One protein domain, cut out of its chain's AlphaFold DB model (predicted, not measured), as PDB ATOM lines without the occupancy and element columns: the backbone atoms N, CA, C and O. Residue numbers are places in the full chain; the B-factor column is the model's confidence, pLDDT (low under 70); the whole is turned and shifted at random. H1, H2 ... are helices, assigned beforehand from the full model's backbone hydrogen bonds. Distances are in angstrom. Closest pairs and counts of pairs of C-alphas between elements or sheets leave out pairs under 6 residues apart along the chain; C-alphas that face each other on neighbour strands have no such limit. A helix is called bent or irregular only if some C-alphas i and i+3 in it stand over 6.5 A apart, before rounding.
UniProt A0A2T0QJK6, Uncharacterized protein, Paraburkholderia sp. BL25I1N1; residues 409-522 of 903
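What this domain is: This is residues 409 to 522 of the 903 residues of an uncharacterized protein of Paraburkholderia sp. BL25I1N1 (UniProt A0A2T0QJK6). Four helices, H2, H3, H4 and H5, form a compact bundle, with H3 and H4 side by side between H2 on one side and H5 on the other; H1 packs on H2 alone, as an extra helix on the side of the bundle away from H5. A long loop, residues 440 to 460, runs along the outside from the end of H2 back to the beginning of H3. The printed part has 114 residues with five named helices, in the order H1 H2 H3 H4 H5, and no named strand; its class is all helix. It is compact, with a radius of gyration of the C-alphas of 12.9 A, and rounded, spanning 33 by 29 by 25 A.

How they stand to each other: H1, residues 410 to 422, touches H2, residues 426 to 439; they form a helical hairpin at a shallow tilt of 18 degrees, opposite ways, and their closest C-alphas, of Phe 417 and Ala 429, are 4.6 A apart. H2 touches H3, residues 461 to 475, the same way at a steep tilt of 39 degrees; the closest C-alphas, of Glu 431 and Gly 470, are 4.0 A apart. With residues 434 to 439 alone, H2 touches residues 482 to 490 of H4, residues 481 to 501; the closest C-alphas, of Met 438 and Lys 483, are 4.4 A apart. H3 and H4 are a helical hairpin at a shallow tilt of 8 degrees, with the C-alphas of Val 464 and Ala 498 closest at 6.9 A. H5, residues 505 to 516, forms a helical hairpin with H4 at a shallow tilt of 11 degrees; the closest C-alphas, of Leu 484 and Ile 515, are 5.9 A apart. H5 also touches H3, the same way at 15 degrees, with the C-alphas of Arg 472 and Leu 511 closest at 6.6 A. H2 and H5 are apart, and H1 is apart from H3, H4 and H5. Every O i to N i+4 pair is within hydrogen-bond range in H1, H2, H3 and H5, and 14 of 17 are in H4.

Where its parts are: H1 begins at C-alpha 410, (92.456, -2.274, -5.177). H2 is 19.8 A long and H3 21.3 A. H4, the longest at 21 residues and 28.5 A, has a kink of 44 degrees near residue 491 and is only just irregular: C-alphas 493 and 496 are 6.6 A apart. H5 ends at C-alpha 516, (77.614, -17.112, 4.794).

The domain as a whole: The C-alphas farthest apart, of Arg 423 and Asp 520, are 36.0 A apart. The printed part has no cut. The link from H2 to H3, 21 residues, is long; the other three are tight. Mean pLDDT of the printed part is 84.7, and residues 441 to 451, residue 453 and residues 517 to 520 are under 70.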
ATOM      1  N   ASP A 409      89.666   0.641  -7.930       82.06
ATOM      2  CA  ASP A 409      90.900  -0.150  -8.024       82.06
ATOM      3  C   ASP A 409      91.353  -0.600  -6.619       82.06
ATOM      4  O   ASP A 409      91.167   0.158  -5.655       82.06
ATOM      5  N   PRO A 410      91.952  -1.800  -6.465       81.00
ATOM      6  CA  PRO A 410      92.456  -2.274  -5.177       81.00
ATOM      7  C   PRO A 410      93.351  -1.252  -4.462       81.00
ATOM      8  O   PRO A 410      93.148  -0.961  -3.289       81.00
ATOM      9  N   ILE A 411      94.291  -0.627  -5.164       80.62
ATOM     10  CA  ILE A 411      95.297   0.239  -4.517       80.62
ATOM     11  C   ILE A 411      94.672   1.508  -3.977       80.62
ATOM     12  O   ILE A 411      95.056   2.029  -2.932       80.62
ATOM     13  N   LEU A 412      93.643   1.992  -4.660       85.56
ATOM     14  CA  LEU A 412      92.860   3.089  -4.142       85.56
ATOM     15  C   LEU A 412      92.115   2.691  -2.865       85.56
ATOM     16  O   LEU A 412      92.005   3.504  -1.953       85.56
ATOM     17  N   CYS A 413      91.607   1.460  -2.781       86.69
ATOM     18  CA  CYS A 413      90.973   0.963  -1.562       86.69
ATOM     19  C   CYS A 413      91.971   0.891  -0.395       86.69
ATOM     20  O   CYS A 413      91.611   1.280   0.717       86.69
ATOM     21  N   GLU A 414      93.214   0.479  -0.650       86.62
ATOM     22  CA  GLU A 414      94.297   0.460   0.342       86.62
ATOM     23  C   GLU A 414      94.689   1.875   0.797       86.62
ATOM     24  O   GLU A 414      94.635   2.185   1.987       86.62
ATOM     25  N   ALA A 415      94.945   2.797  -0.135       87.19
ATOM     26  CA  ALA A 415      95.245   4.185   0.211       87.19
ATOM     27  C   ALA A 415      94.085   4.854   0.967       87.19
ATOM     28  O   ALA A 415      94.294   5.542   1.963       87.19
ATOM     29  N   ARG A 416      92.832   4.620   0.550       89.25
ATOM     30  CA  ARG A 416      91.651   5.125   1.270       89.25
ATOM     31  C   ARG A 416      91.505   4.505   2.657       89.25
ATOM     32  O   ARG A 416      90.976   5.173   3.546       89.25
ATOM     33  N   PHE A 417      91.945   3.262   2.845       90.94
ATOM     34  CA  PHE A 417      92.012   2.628   4.157       90.94
ATOM     35  C   PHE A 417      93.020   3.349   5.061       90.94
ATOM     36  O   PHE A 417      92.630   3.777   6.148       90.94
ATOM     37  N   GLU A 418      94.250   3.587   4.602       88.81
ATOM     38  CA  GLU A 418      95.257   4.349   5.358       88.81
ATOM     39  C   GLU A 418      94.755   5.752   5.727       88.81
ATOM     40  O   GLU A 418      94.800   6.147   6.893       88.81
ATOM     41  N   VAL A 419      94.179   6.476   4.758       89.12
ATOM     42  CA  VAL A 419      93.561   7.793   4.981       89.12
ATOM     43  C   VAL A 419      92.467   7.730   6.047       89.12
ATOM     44  O   VAL A 419      92.374   8.603   6.916       89.12
ATOM     45  N   ALA A 420      91.619   6.704   6.000       90.06
ATOM     46  CA  ALA A 420      90.552   6.531   6.970       90.06
ATOM     47  C   ALA A 420      91.094   6.226   8.376       90.06
ATOM     48  O   ALA A 420      90.570   6.776   9.349       90.06
ATOM     49  N   VAL A 421      92.155   5.422   8.494       90.06
ATOM     50  CA  VAL A 421      92.848   5.155   9.766       90.06
ATOM     51  C   VAL A 421      93.490   6.428  10.314       90.06
ATOM     52  O   VAL A 421      93.232   6.781  11.465       90.06
ATOM     53  N   GLN A 422      94.230   7.172   9.486       89.69
ATOM     54  CA  GLN A 422      94.879   8.435   9.864       89.69
ATOM     55  C   GLN A 422      93.863   9.475  10.368       89.69
ATOM     56  O   GLN A 422      94.122  10.201  11.326       89.69
ATOM     57  N   ARG A 423      92.666   9.520   9.767       90.00
ATOM     58  CA  ARG A 423      91.558  10.398  10.190       90.00
ATOM     59  C   ARG A 423      90.734   9.842  11.361       90.00
ATOM     60  O   ARG A 423      89.814  10.513  11.828       90.00
ATOM     61  N   GLY A 424      90.993   8.613  11.810       92.31
ATOM     62  CA  GLY A 424      90.174   7.916  12.807       92.31
ATOM     63  C   GLY A 424      88.750   7.582  12.333       92.31
ATOM     64  O   GLY A 424      87.875   7.291  13.156       92.31
ATOM     65  N   ASN A 425      88.488   7.613  11.021       95.12
ATOM     66  CA  ASN A 425      87.212   7.224  10.426       95.12
ATOM     67  C   ASN A 425      87.148   5.705  10.235       95.12
ATOM     68  O   ASN A 425      87.222   5.172   9.128       95.12
ATOM     69  N   TRP A 426      86.970   4.996  11.343       95.44
ATOM     70  CA  TRP A 426      86.988   3.536  11.351       95.44
ATOM     71  C   TRP A 426      85.850   2.883  10.558       95.44
ATOM     72  O   TRP A 426      86.010   1.745  10.135       95.44
ATOM     73  N   VAL A 427      84.735   3.586  10.306       96.56
ATOM     74  CA  VAL A 427      83.681   3.081   9.403       96.56
ATOM     75  C   VAL A 427      84.207   3.005   7.978       96.56
ATOM     76  O   VAL A 427      84.143   1.951   7.357       96.56
ATOM     77  N   GLN A 428      84.793   4.091   7.479       93.12
ATOM     78  CA  GLN A 428      85.374   4.094   6.141       93.12
ATOM     79  C   GLN A 428      86.545   3.110   6.039       93.12
ATOM     80  O   GLN A 428      86.630   2.400   5.045       93.12
ATOM     81  N   ALA A 429      87.382   3.004   7.078       93.50
ATOM     82  CA  ALA A 429      88.499   2.059   7.102       93.50
ATOM     83  C   ALA A 429      88.022   0.604   6.950       93.50
ATOM     84  O   ALA A 429      88.566  -0.150   6.146       93.50
ATOM     85  N   GLY A 430      86.968   0.218   7.679       94.06
ATOM     86  CA  GLY A 430      86.375  -1.112   7.550       94.06
ATOM     87  C   GLY A 430      85.803  -1.376   6.161       94.06
ATOM     88  O   GLY A 430      85.996  -2.457   5.610       94.06
ATOM     89  N   GLU A 431      85.136  -0.388   5.565       93.75
ATOM     90  CA  GLU A 431      84.566  -0.504   4.219       93.75
ATOM     91  C   GLU A 431      85.656  -0.679   3.153       93.75
ATOM     92  O   GLU A 431      85.584  -1.594   2.330       93.75
ATOM     93  N   THR A 432      86.683   0.171   3.172       91.44
ATOM     94  CA  THR A 432      87.709   0.198   2.124       91.44
ATOM     95  C   THR A 432      88.670  -0.977   2.226       91.44
ATOM     96  O   THR A 432      88.980  -1.557   1.190       91.44
ATOM     97  N   LEU A 433      89.059  -1.416   3.433       91.25
ATOM     98  CA  LEU A 433      89.883  -2.623   3.584       91.25
ATOM     99  C   LEU A 433      89.143  -3.879   3.110       91.25
ATOM    100  O   LEU A 433      89.713  -4.741   2.448       91.25
ATOM    101  N   THR A 434      87.843  -3.968   3.392       91.31
ATOM    102  CA  THR A 434      87.034  -5.103   2.931       91.31
ATOM    103  C   THR A 434      86.920  -5.116   1.411       91.31
ATOM    104  O   THR A 434      87.069  -6.168   0.792       91.31
ATOM    105  N   ARG A 435      86.704  -3.952   0.781       90.06
ATOM    106  CA  ARG A 435      86.718  -3.841  -0.686       90.06
ATOM    107  C   ARG A 435      88.073  -4.196  -1.280       90.06
ATOM    108  O   ARG A 435      88.099  -4.935  -2.257       90.06
ATOM    109  N   PHE A 436      89.161  -3.722  -0.677       87.38
ATOM    110  CA  PHE A 436      90.518  -4.061  -1.093       87.38
ATOM    111  C   PHE A 436      90.714  -5.578  -1.172       87.38
ATOM    112  O   PHE A 436      91.026  -6.094  -2.245       87.38
ATOM    113  N   GLU A 437      90.419  -6.302  -0.089       84.94
ATOM    114  CA  GLU A 437      90.560  -7.764  -0.060       84.94
ATOM    115  C   GLU A 437      89.638  -8.458  -1.074       84.94
ATOM    116  O   GLU A 437      90.045  -9.401  -1.752       84.94
ATOM    117  N   MET A 438      88.411  -7.964  -1.264       86.75
ATOM    118  CA  MET A 438      87.502  -8.503  -2.282       86.75
ATOM    119  C   MET A 438      87.997  -8.287  -3.720       86.75
ATOM    120  O   MET A 438      87.742  -9.130  -4.578       86.75
ATOM    121  N   PHE A 439      88.674  -7.173  -4.015       81.75
ATOM    122  CA  PHE A 439      89.203  -6.891  -5.354       81.75
ATOM    123  C   PHE A 439      90.517  -7.620  -5.663       81.75
ATOM    124  O   PHE A 439      90.903  -7.716  -6.826       81.75
ATOM    125  N   ARG A 440      91.184  -8.155  -4.642       76.25
ATOM    126  CA  ARG A 440      92.504  -8.785  -4.731       76.25
ATOM    127  C   ARG A 440      92.516 -10.182  -5.387       76.25
ATOM    128  O   ARG A 440      93.574 -10.653  -5.798       76.25
ATOM    129  N   LEU A 441      91.375 -10.871  -5.518       64.25
ATOM    130  CA  LEU A 441      91.309 -12.236  -6.084       64.25
ATOM    131  C   LEU A 441      91.053 -12.264  -7.609       64.25
ATOM    132  O   LEU A 441      90.238 -11.467  -8.080       64.25
ATOM    133  N   PRO A 442      91.673 -13.204  -8.383       49.44
ATOM    134  CA  PRO A 442      92.210 -14.498  -7.926       49.44
ATOM    135  C   PRO A 442      93.722 -14.788  -8.141       49.44
ATOM    136  O   PRO A 442      94.079 -15.962  -8.116       49.44
ATOM    137  N   ASN A 443      94.623 -13.812  -8.337       47.00
ATOM    138  CA  ASN A 443      96.013 -14.121  -8.757       47.00
ATOM    139  C   ASN A 443      97.161 -13.918  -7.748       47.00
ATOM    140  O   ASN A 443      98.274 -14.322  -8.073       47.00
ATOM    141  N   GLU A 444      96.963 -13.382  -6.540       52.81
ATOM    142  CA  GLU A 444      98.107 -13.068  -5.659       52.81
ATOM    143  C   GLU A 444      97.925 -13.594  -4.224       52.81
ATOM    144  O   GLU A 444      97.150 -13.078  -3.418       52.81
ATOM    145  N   ALA A 445      98.685 -14.644  -3.897       42.44
ATOM    146  CA  ALA A 445      98.775 -15.282  -2.583       42.44
ATOM    147  C   ALA A 445      99.637 -14.466  -1.593       42.44
ATOM    148  O   ALA A 445     100.604 -14.976  -1.039       42.44
ATOM    149  N   LEU A 446      99.307 -13.190  -1.381       46.91
ATOM    150  CA  LEU A 446     100.146 -12.241  -0.626       46.91
ATOM    151  C   LEU A 446      99.568 -11.841   0.749       46.91
ATOM    152  O   LEU A 446      99.991 -10.847   1.339       46.91
ATOM    153  N   LEU A 447      98.585 -12.572   1.291       43.25
ATOM    154  CA  LEU A 447      98.000 -12.280   2.619       43.25
ATOM    155  C   LEU A 447      99.010 -12.410   3.783       43.25
ATOM    156  O   LEU A 447      98.652 -12.176   4.931       43.25
ATOM    157  N   GLY A 448     100.270 -12.760   3.506       45.94
ATOM    158  CA  GLY A 448     101.327 -12.843   4.509       45.94
ATOM    159  C   GLY A 448     102.000 -11.518   4.888       45.94
ATOM    160  O   GLY A 448     102.561 -11.459   5.975       45.94
ATOM    161  N   GLU A 449     101.969 -10.472   4.048       49.66
ATOM    162  CA  GLU A 449     102.939  -9.363   4.199       49.66
ATOM    163  C   GLU A 449     102.372  -8.016   4.677       49.66
ATOM    164  O   GLU A 449     103.103  -7.253   5.299       49.66
ATOM    165  N   LEU A 450     101.080  -7.717   4.497       52.97
ATOM    166  CA  LEU A 450     100.557  -6.363   4.774       52.97
ATOM    167  C   LEU A 450     100.309  -6.027   6.262       52.97
ATOM    168  O   LEU A 450      99.763  -4.972   6.575       52.97
ATOM    169  N   GLY A 451     100.681  -6.891   7.213       61.53
ATOM    170  CA  GLY A 451     100.607  -6.579   8.657       61.53
ATOM    171  C   GLY A 451      99.201  -6.249   9.194       61.53
ATOM    172  O   GLY A 451      99.044  -5.834  10.342       61.53
ATOM    173  N   HIS A 452      98.151  -6.444   8.393       71.25
ATOM    174  CA  HIS A 452      96.792  -6.002   8.704       71.25
ATOM    175  C   HIS A 452      96.169  -6.706   9.923       71.25
ATOM    176  O   HIS A 452      95.247  -6.173  10.542       71.25
ATOM    177  N   ALA A 453      96.704  -7.866  10.317       69.38
ATOM    178  CA  ALA A 453      96.297  -8.597  11.520       69.38
ATOM    179  C   ALA A 453      96.375  -7.743  12.802       69.38
ATOM    180  O   ALA A 453      95.615  -7.974  13.744       69.38
ATOM    181  N   GLU A 454      97.245  -6.727  12.825       80.69
ATOM    182  CA  GLU A 454      97.471  -5.864  13.987       80.69
ATOM    183  C   GLU A 454      96.693  -4.536  13.936       80.69
ATOM    184  O   GLU A 454      96.706  -3.793  14.914       80.69
ATOM    185  N   ILE A 455      95.943  -4.232  12.863       86.25
ATOM    186  CA  ILE A 455      95.231  -2.939  12.705       86.25
ATOM    187  C   ILE A 455      94.293  -2.640  13.876       86.25
ATOM    188  O   ILE A 455      94.154  -1.498  14.315       86.25
ATOM    189  N   LEU A 456      93.593  -3.669  14.352       89.06
ATOM    190  CA  LEU A 456      92.665  -3.554  15.474       89.06
ATOM    191  C   LEU A 456      93.306  -3.977  16.799       89.06
ATOM    192  O   LEU A 456      92.604  -4.074  17.814       89.06
ATOM    193  N   ASP A 457      94.619  -4.216  16.822       87.56
ATOM    194  CA  ASP A 457      95.321  -4.463  18.067       87.56
ATOM    195  C   ASP A 457      95.386  -3.173  18.894       87.56
ATOM    196  O   ASP A 457      95.627  -2.077  18.398       87.56
ATOM    197  N   GLY A 458      95.026  -3.267  20.172       85.12
ATOM    198  CA  GLY A 458      94.863  -2.095  21.041       85.12
ATOM    199  C   GLY A 458      93.641  -1.208  20.742       85.12
ATOM    200  O   GLY A 458      93.331  -0.328  21.551       85.12
ATOM    201  N   ALA A 459      92.886  -1.449  19.662       91.38
ATOM    202  CA  ALA A 459      91.673  -0.692  19.362       91.38
ATOM    203  C   ALA A 459      90.612  -0.863  20.463       91.38
ATOM    204  O   ALA A 459      90.419  -1.949  21.016       91.38
ATOM    205  N   ASN A 460      89.881   0.210  20.777       95.12
ATOM    206  CA  ASN A 460      88.800   0.159  21.762       95.12
ATOM    207  C   ASN A 460      87.497  -0.416  21.166       95.12
ATOM    208  O   ASN A 460      87.317  -0.514  19.952       95.12
ATOM    209  N   LYS A 461      86.540  -0.750  22.037       95.94
ATOM    210  CA  LYS A 461      85.251  -1.350  21.658       95.94
ATOM    211  C   LYS A 461      84.449  -0.525  20.635       95.94
ATOM    212  O   LYS A 461      83.767  -1.097  19.788       95.94
ATOM    213  N   THR A 462      84.500   0.804  20.716       96.38
ATOM    214  CA  THR A 462      83.780   1.706  19.798       96.38
ATOM    215  C   THR A 462      84.414   1.699  18.411       96.38
ATOM    216  O   THR A 462      83.697   1.616  17.416       96.38
ATOM    217  N   THR A 463      85.744   1.718  18.350       96.12
ATOM    218  CA  THR A 463      86.512   1.591  17.109       96.12
ATOM    219  C   THR A 463      86.167   0.299  16.377       96.12
ATOM    220  O   THR A 463      85.786   0.353  15.210       96.12
ATOM    221  N   VAL A 464      86.196  -0.842  17.076       96.06
ATOM    222  CA  VAL A 464      85.868  -2.147  16.476       96.06
ATOM    223  C   VAL A 464      84.445  -2.152  15.916       96.06
ATOM    224  O   VAL A 464      84.238  -2.563  14.783       96.06
ATOM    225  N   ARG A 465      83.455  -1.613  16.641       96.50
ATOM    226  CA  ARG A 465      82.074  -1.508  16.131       96.50
ATOM    227  C   ARG A 465      81.951  -0.655  14.876       96.50
ATOM    228  O   ARG A 465      81.185  -0.995  13.982       96.50
ATOM    229  N   ASN A 466      82.656   0.470  14.827       96.44
ATOM    230  CA  ASN A 466      82.645   1.329  13.650       96.44
ATOM    231  C   ASN A 466      83.279   0.613  12.454       96.44
ATOM    232  O   ASN A 466      82.689   0.621  11.379       96.44
ATOM    233  N   PHE A 467      84.389  -0.093  12.667       96.25
ATOM    234  CA  PHE A 467      85.010  -0.930  11.643       96.25
ATOM    235  C   PHE A 467      84.063  -2.012  11.116       96.25
ATOM    236  O   PHE A 467      83.888  -2.149   9.908       96.25
ATOM    237  N   VAL A 468      83.371  -2.718  12.014       95.69
ATOM    238  CA  VAL A 468      82.359  -3.722  11.655       95.69
ATOM    239  C   VAL A 468      81.248  -3.123  10.787       95.69
ATOM    240  O   VAL A 468      80.868  -3.732   9.793       95.69
ATOM    241  N   LYS A 469      80.747  -1.920  11.100       95.75
ATOM    242  CA  LYS A 469      79.735  -1.246  10.262       95.75
ATOM    243  C   LYS A 469      80.234  -1.001   8.837       95.75
ATOM    244  O   LYS A 469      79.477  -1.204   7.895       95.75
ATOM    245  N   GLY A 470      81.490  -0.579   8.702       94.94
ATOM    246  CA  GLY A 470      82.146  -0.400   7.409       94.94
ATOM    247  C   GLY A 470      82.251  -1.696   6.620       94.94
ATOM    248  O   GLY A 470      81.823  -1.763   5.470       94.94
ATOM    249  N   PHE A 471      82.758  -2.746   7.269       94.62
ATOM    250  CA  PHE A 471      82.864  -4.081   6.683       94.62
ATOM    251  C   PHE A 471      81.509  -4.558   6.142       94.62
ATOM    252  O   PHE A 471      81.406  -4.970   4.989       94.62
ATOM    253  N   ARG A 472      80.446  -4.437   6.948       93.56
ATOM    254  CA  ARG A 472      79.082  -4.818   6.551       93.56
ATOM    255  C   ARG A 472      78.610  -4.047   5.320       93.56
ATOM    256  O   ARG A 472      78.127  -4.644   4.364       93.56
ATOM    257  N   ALA A 473      78.822  -2.730   5.298       93.62
ATOM    258  CA  ALA A 473      78.468  -1.894   4.151       93.62
ATOM    259  C   ALA A 473      79.190  -2.318   2.855       93.62
ATOM    260  O   ALA A 473      78.619  -2.198   1.774       93.62
ATOM    261  N   ALA A 474      80.419  -2.838   2.950       91.50
ATOM    262  CA  ALA A 474      81.158  -3.347   1.796       91.50
ATOM    263  C   ALA A 474      80.635  -4.704   1.292       91.50
ATOM    264  O   ALA A 474      80.586  -4.918   0.083       91.50
ATOM    265  N   VAL A 475      80.243  -5.606   2.195       91.19
ATOM    266  CA  VAL A 475      79.751  -6.954   1.850       91.19
ATOM    267  C   VAL A 475      78.278  -6.944   1.427       91.19
ATOM    268  O   VAL A 475      77.828  -7.806   0.665       91.19
ATOM    269  N   GLN A 476      77.507  -5.954   1.877       90.75
ATOM    270  CA  GLN A 476      76.082  -5.860   1.598       90.75
ATOM    271  C   GLN A 476      75.792  -5.843   0.088       90.75
ATOM    272  O   GLN A 476      76.190  -4.947  -0.648       90.75
ATOM    273  N   GLY A 477      75.031  -6.838  -0.377       85.00
ATOM    274  CA  GLY A 477      74.628  -6.947  -1.782       85.00
ATOM    275  C   GLY A 477      75.625  -7.678  -2.686       85.00
ATOM    276  O   GLY A 477      75.260  -7.981  -3.819       85.00
ATOM    277  N   VAL A 478      76.812  -8.050  -2.198       87.81
ATOM    278  CA  VAL A 478      77.783  -8.853  -2.959       87.81
ATOM    279  C   VAL A 478      77.232 -10.266  -3.197       87.81
ATOM    280  O   VAL A 478      76.717 -10.911  -2.281       87.81
ATOM    281  N   VAL A 479      77.283 -10.734  -4.449       84.44
ATOM    282  CA  VAL A 479      76.790 -12.064  -4.882       84.44
ATOM    283  C   VAL A 479      77.939 -12.970  -5.355       84.44
ATOM    284  O   VAL A 479      77.727 -14.131  -5.671       84.44
ATOM    285  N   ASP A 480      79.159 -12.442  -5.423       86.88
ATOM    286  CA  ASP A 480      80.344 -13.161  -5.890       86.88
ATOM    287  C   ASP A 480      80.989 -13.959  -4.744       86.88
ATOM    288  O   ASP A 480      81.508 -13.378  -3.787       86.88
ATOM    289  N   ASP A 481      80.978 -15.289  -4.856       84.38
ATOM    290  CA  ASP A 481      81.519 -16.206  -3.847       84.38
ATOM    291  C   ASP A 481      83.016 -16.014  -3.588       84.38
ATOM    292  O   ASP A 481      83.468 -16.180  -2.453       84.38
ATOM    293  N   ALA A 482      83.807 -15.656  -4.606       84.50
ATOM    294  CA  ALA A 482      85.240 -15.435  -4.430       84.50
ATOM    295  C   ALA A 482      85.484 -14.200  -3.554       84.50
ATOM    296  O   ALA A 482      86.289 -14.245  -2.621       84.50
ATOM    297  N   LYS A 483      84.713 -13.133  -3.785       86.69
ATOM    298  CA  LYS A 483      84.755 -11.918  -2.960       86.69
ATOM    299  C   LYS A 483      84.305 -12.198  -1.529       86.69
ATOM    300  O   LYS A 483      84.966 -11.777  -0.584       86.69
ATOM    301  N   LEU A 484      83.234 -12.969  -1.343       87.38
ATOM    302  CA  LEU A 484      82.765 -13.344  -0.005       87.38
ATOM    303  C   LEU A 484      83.789 -14.194   0.762       87.38
ATOM    304  O   LEU A 484      83.951 -14.009   1.968       87.38
ATOM    305  N   ARG A 485      84.536 -15.072   0.079       85.81
ATOM    306  CA  ARG A 485      85.654 -15.811   0.688       85.81
ATOM    307  C   ARG A 485      86.808 -14.897   1.103       85.81
ATOM    308  O   ARG A 485      87.351 -15.095   2.186       85.81
ATOM    309  N   ALA A 486      87.156 -13.888   0.303       85.56
ATOM    310  CA  ALA A 486      88.152 -12.891   0.704       85.56
ATOM    311  C   ALA A 486      87.700 -12.098   1.940       85.56
ATOM    312  O   ALA A 486      88.452 -11.970   2.906       85.56
ATOM    313  N   ALA A 487      86.442 -11.647   1.955       89.06
ATOM    314  CA  ALA A 487      85.861 -10.977   3.115       89.06
ATOM    315  C   ALA A 487      85.876 -11.881   4.364       89.06
ATOM    316  O   ALA A 487      86.165 -11.410   5.465       89.06
ATOM    317  N   HIS A 488      85.632 -13.186   4.206       88.56
ATOM    318  CA  HIS A 488      85.770 -14.148   5.299       88.56
ATOM    319  C   HIS A 488      87.212 -14.272   5.807       88.56
ATOM    320  O   HIS A 488      87.425 -14.272   7.017       88.56
ATOM    321  N   GLY A 489      88.205 -14.322   4.913       87.56
ATOM    322  CA  GLY A 489      89.620 -14.324   5.301       87.56
ATOM    323  C   GLY A 489      89.987 -13.095   6.140       87.56
ATOM    324  O   GLY A 489      90.618 -13.226   7.191       87.56
ATOM    325  N   LEU A 490      89.501 -11.913   5.747       88.81
ATOM    326  CA  LEU A 490      89.660 -10.685   6.530       88.81
ATOM    327  C   LEU A 490      88.954 -10.770   7.892       88.81
ATOM    328  O   LEU A 490      89.499 -10.336   8.912       88.81
ATOM    329  N   TYR A 491      87.752 -11.354   7.930       91.75
ATOM    330  CA  TYR A 491      87.047 -11.608   9.180       91.75
ATOM    331  C   TYR A 491      87.881 -12.484  10.126       91.75
ATOM    332  O   TYR A 491      88.057 -12.113  11.286       91.75
ATOM    333  N   GLU A 492      88.429 -13.604   9.647       88.69
ATOM    334  CA  GLU A 492      89.198 -14.539  10.474       88.69
ATOM    335  C   GLU A 492      90.479 -13.917  11.034       88.69
ATOM    336  O   GLU A 492      90.797 -14.122  12.209       88.69
ATOM    337  N   GLN A 493      91.201 -13.157  10.208       87.44
ATOM    338  CA  GLN A 493      92.518 -12.631  10.562       87.44
ATOM    339  C   GLN A 493      92.450 -11.350  11.402       87.44
ATOM    340  O   GLN A 493      93.252 -11.188  12.319       87.44
ATOM    341  N   VAL A 494      91.493 -10.456  11.125       90.06
ATOM    342  CA  VAL A 494      91.462  -9.103  11.715       90.06
ATOM    343  C   VAL A 494      90.291  -8.924  12.679       90.06
ATOM    344  O   VAL A 494      90.470  -8.531  13.836       90.06
ATOM    345  N   LEU A 495      89.065  -9.220  12.237       92.62
ATOM    346  CA  LEU A 495      87.865  -8.930  13.031       92.62
ATOM    347  C   LEU A 495      87.656  -9.926  14.167       92.62
ATOM    348  O   LEU A 495      87.345  -9.519  15.285       92.62
ATOM    349  N   ARG A 496      87.820 -11.223  13.909       92.81
ATOM    350  CA  ARG A 496      87.534 -12.289  14.872       92.81
ATOM    351  C   ARG A 496      88.323 -12.118  16.180       92.81
ATOM    352  O   ARG A 496      87.681 -12.128  17.235       92.81
ATOM    353  N   PRO A 497      89.652 -11.878  16.185       92.69
ATOM    354  CA  PRO A 497      90.388 -11.622  17.426       92.69
ATOM    355  C   PRO A 497      89.868 -10.394  18.190       92.69
ATOM    356  O   PRO A 497      89.711 -10.445  19.415       92.69
ATOM    357  N   ALA A 498      89.557  -9.304  17.483       93.44
ATOM    358  CA  ALA A 498      89.072  -8.061  18.082       93.44
ATOM    359  C   ALA A 498      87.656  -8.209  18.674       93.44
ATOM    360  O   ALA A 498      87.394  -7.762  19.796       93.44
ATOM    361  N   LEU A 499      86.750  -8.883  17.960       95.06
ATOM    362  CA  LEU A 499      85.380  -9.160  18.398       95.06
ATOM    363  C   LEU A 499      85.357 -10.014  19.667       95.06
ATOM    364  O   LEU A 499      84.647  -9.680  20.621       95.06
ATOM    365  N   LEU A 500      86.171 -11.075  19.712       93.50
ATOM    366  CA  LEU A 500      86.287 -11.950  20.880       93.50
ATOM    367  C   LEU A 500      86.859 -11.204  22.090       93.50
ATOM    368  O   LEU A 500      86.301 -11.291  23.187       93.50
ATOM    369  N   ARG A 501      87.919 -10.409  21.893       93.62
ATOM    370  CA  ARG A 501      88.552  -9.605  22.952       93.62
ATOM    371  C   ARG A 501      87.566  -8.637  23.612       93.62
ATOM    372  O   ARG A 501      87.542  -8.516  24.835       93.62
ATOM    373  N   HIS A 502      86.726  -7.979  22.811       94.69
ATOM    374  CA  HIS A 502      85.741  -6.996  23.282       94.69
ATOM    375  C   HIS A 502      84.356  -7.580  23.591       94.69
ATOM    376  O   HIS A 502      83.443  -6.826  23.956       94.69
ATOM    377  N   LYS A 503      84.195  -8.910  23.485       95.38
ATOM    378  CA  LYS A 503      82.942  -9.645  23.727       95.38
ATOM    379  C   LYS A 503      81.767  -9.110  22.891       95.38
ATOM    380  O   LYS A 503      80.662  -8.917  23.399       95.38
ATOM    381  N   LEU A 504      82.022  -8.813  21.618       96.12
ATOM    382  CA  LEU A 504      81.065  -8.255  20.652       96.12
ATOM    383  C   LEU A 504      80.344  -9.369  19.871       96.12
ATOM    384  O   LEU A 504      80.426  -9.459  18.649       96.12
ATOM    385  N   TYR A 505      79.671 -10.268  20.592       95.50
ATOM    386  CA  TYR A 505      79.082 -11.480  20.008       95.50
ATOM    387  C   TYR A 505      77.846 -11.217  19.135       95.50
ATOM    388  O   TYR A 505      77.572 -11.986  18.219       95.50
ATOM    389  N   ALA A 506      77.098 -10.138  19.390       94.44
ATOM    390  CA  ALA A 506      75.959  -9.768  18.549       94.44
ATOM    391  C   ALA A 506      76.439  -9.295  17.171       94.44
ATOM    392  O   ALA A 506      75.981  -9.794  16.150       94.44
ATOM    393  N   GLU A 507      77.431  -8.405  17.162       95.00
ATOM    394  CA  GLU A 507      78.070  -7.900  15.950       95.00
ATOM    395  C   GLU A 507      78.768  -9.024  15.162       95.00
ATOM    396  O   GLU A 507      78.728  -9.043  13.934       95.00
ATOM    397  N   MET A 508      79.352 -10.001  15.863       94.94
ATOM    398  CA  MET A 508      79.911 -11.212  15.258       94.94
ATOM    399  C   MET A 508      78.845 -12.024  14.504       94.94
ATOM    400  O   MET A 508      79.085 -12.411  13.367       94.94
ATOM    401  N   LEU A 509      77.656 -12.250  15.081       92.44
ATOM    402  CA  LEU A 509      76.575 -12.960  14.378       92.44
ATOM    403  C   LEU A 509      76.082 -12.203  13.143       92.44
ATOM    404  O   LEU A 509      75.914 -12.818  12.095       92.44
ATOM    405  N   GLU A 510      75.896 -10.886  13.255       90.75
ATOM    406  CA  GLU A 510      75.468 -10.045  12.129       90.75
ATOM    407  C   GLU A 510      76.427 -10.160  10.935       90.75
ATOM    408  O   GLU A 510      75.983 -10.298   9.798       90.75
ATOM    409  N   LEU A 511      77.738 -10.159  11.198       90.19
ATOM    410  CA  LEU A 511      78.763 -10.349  10.171       90.19
ATOM    411  C   LEU A 511      78.699 -11.733   9.528       90.19
ATOM    412  O   LEU A 511      78.718 -11.856   8.305       90.19
ATOM    413  N   LEU A 512      78.622 -12.783  10.349       89.81
ATOM    414  CA  LEU A 512      78.589 -14.157   9.853       89.81
ATOM    415  C   LEU A 512      77.358 -14.401   8.976       89.81
ATOM    416  O   LEU A 512      77.468 -15.093   7.964       89.81
ATOM    417  N   ASP A 513      76.207 -13.817   9.314       86.75
ATOM    418  CA  ASP A 513      74.977 -13.936   8.529       86.75
ATOM    419  C   ASP A 513      75.080 -13.267   7.150       86.75
ATOM    420  O   ASP A 513      74.573 -13.814   6.165       86.75
ATOM    421  N   GLU A 514      75.795 -12.145   7.042       84.75
ATOM    422  CA  GLU A 514      76.046 -11.475   5.760       84.75
ATOM    423  C   GLU A 514      77.035 -12.238   4.869       84.75
ATOM    424  O   GLU A 514      76.820 -12.320   3.660       84.75
ATOM    425  N   ILE A 515      78.076 -12.844   5.448       83.56
ATOM    426  CA  ILE A 515      79.116 -13.562   4.689       83.56
ATOM    427  C   ILE A 515      78.619 -14.934   4.198       83.56
ATOM    428  O   ILE A 515      78.898 -15.344   3.072       83.56
ATOM    429  N   THR A 516      77.883 -15.674   5.033       74.06
ATOM    430  CA  THR A 516      77.614 -17.112   4.794       74.06
ATOM    431  C   THR A 516      76.264 -17.450   4.201       74.06
ATOM    432  O   THR A 516      76.044 -18.593   3.819       74.06
ATOM    433  N   THR A 517      75.343 -16.496   4.081       64.06
ATOM    434  CA  THR A 517      74.076 -16.762   3.380       64.06
ATOM    435  C   THR A 517      74.277 -17.110   1.900       64.06
ATOM    436  O   THR A 517      73.319 -17.512   1.244       64.06
ATOM    437  N   ARG A 518      75.495 -16.938   1.365       61.50
ATOM    438  CA  ARG A 518      75.769 -16.959  -0.076       61.50
ATOM    439  C   ARG A 518      76.958 -17.832  -0.493       61.50
ATOM    440  O   ARG A 518      76.902 -18.360  -1.589       61.50
ATOM    441  N   ALA A 519      77.945 -18.067   0.379       59.09
ATOM    442  CA  ALA A 519      79.126 -18.884   0.085       59.09
ATOM    443  C   ALA A 519      79.214 -20.145   0.975       59.09
ATOM    444  O   ALA A 519      78.837 -20.107   2.147       59.09
ATOM    445  N   ASP A 520      79.756 -21.246   0.437       66.81
ATOM    446  CA  ASP A 520      80.040 -22.500   1.169       66.81
ATOM    447  C   ASP A 520      81.247 -22.327   2.115       66.81
ATOM    448  O   ASP A 520      82.375 -22.713   1.805       66.81
ATOM    449  N   ILE A 521      81.025 -21.621   3.227       73.06
ATOM    450  CA  ILE A 521      82.034 -21.271   4.231       73.06
ATOM    451  C   ILE A 521      81.565 -21.776   5.599       73.06
ATOM    452  O   ILE A 521      80.513 -21.364   6.100       73.06
ATOM    453  N   ASP A 522      82.361 -22.640   6.233       77.12
ATOM    454  CA  ASP A 522      82.053 -23.159   7.567       77.12
ATOM    455  C   ASP A 522      82.309 -22.098   8.647       77.12
ATOM    456  O   ASP A 522      83.429 -21.866   9.091       77.12
TER     457      ASP A 522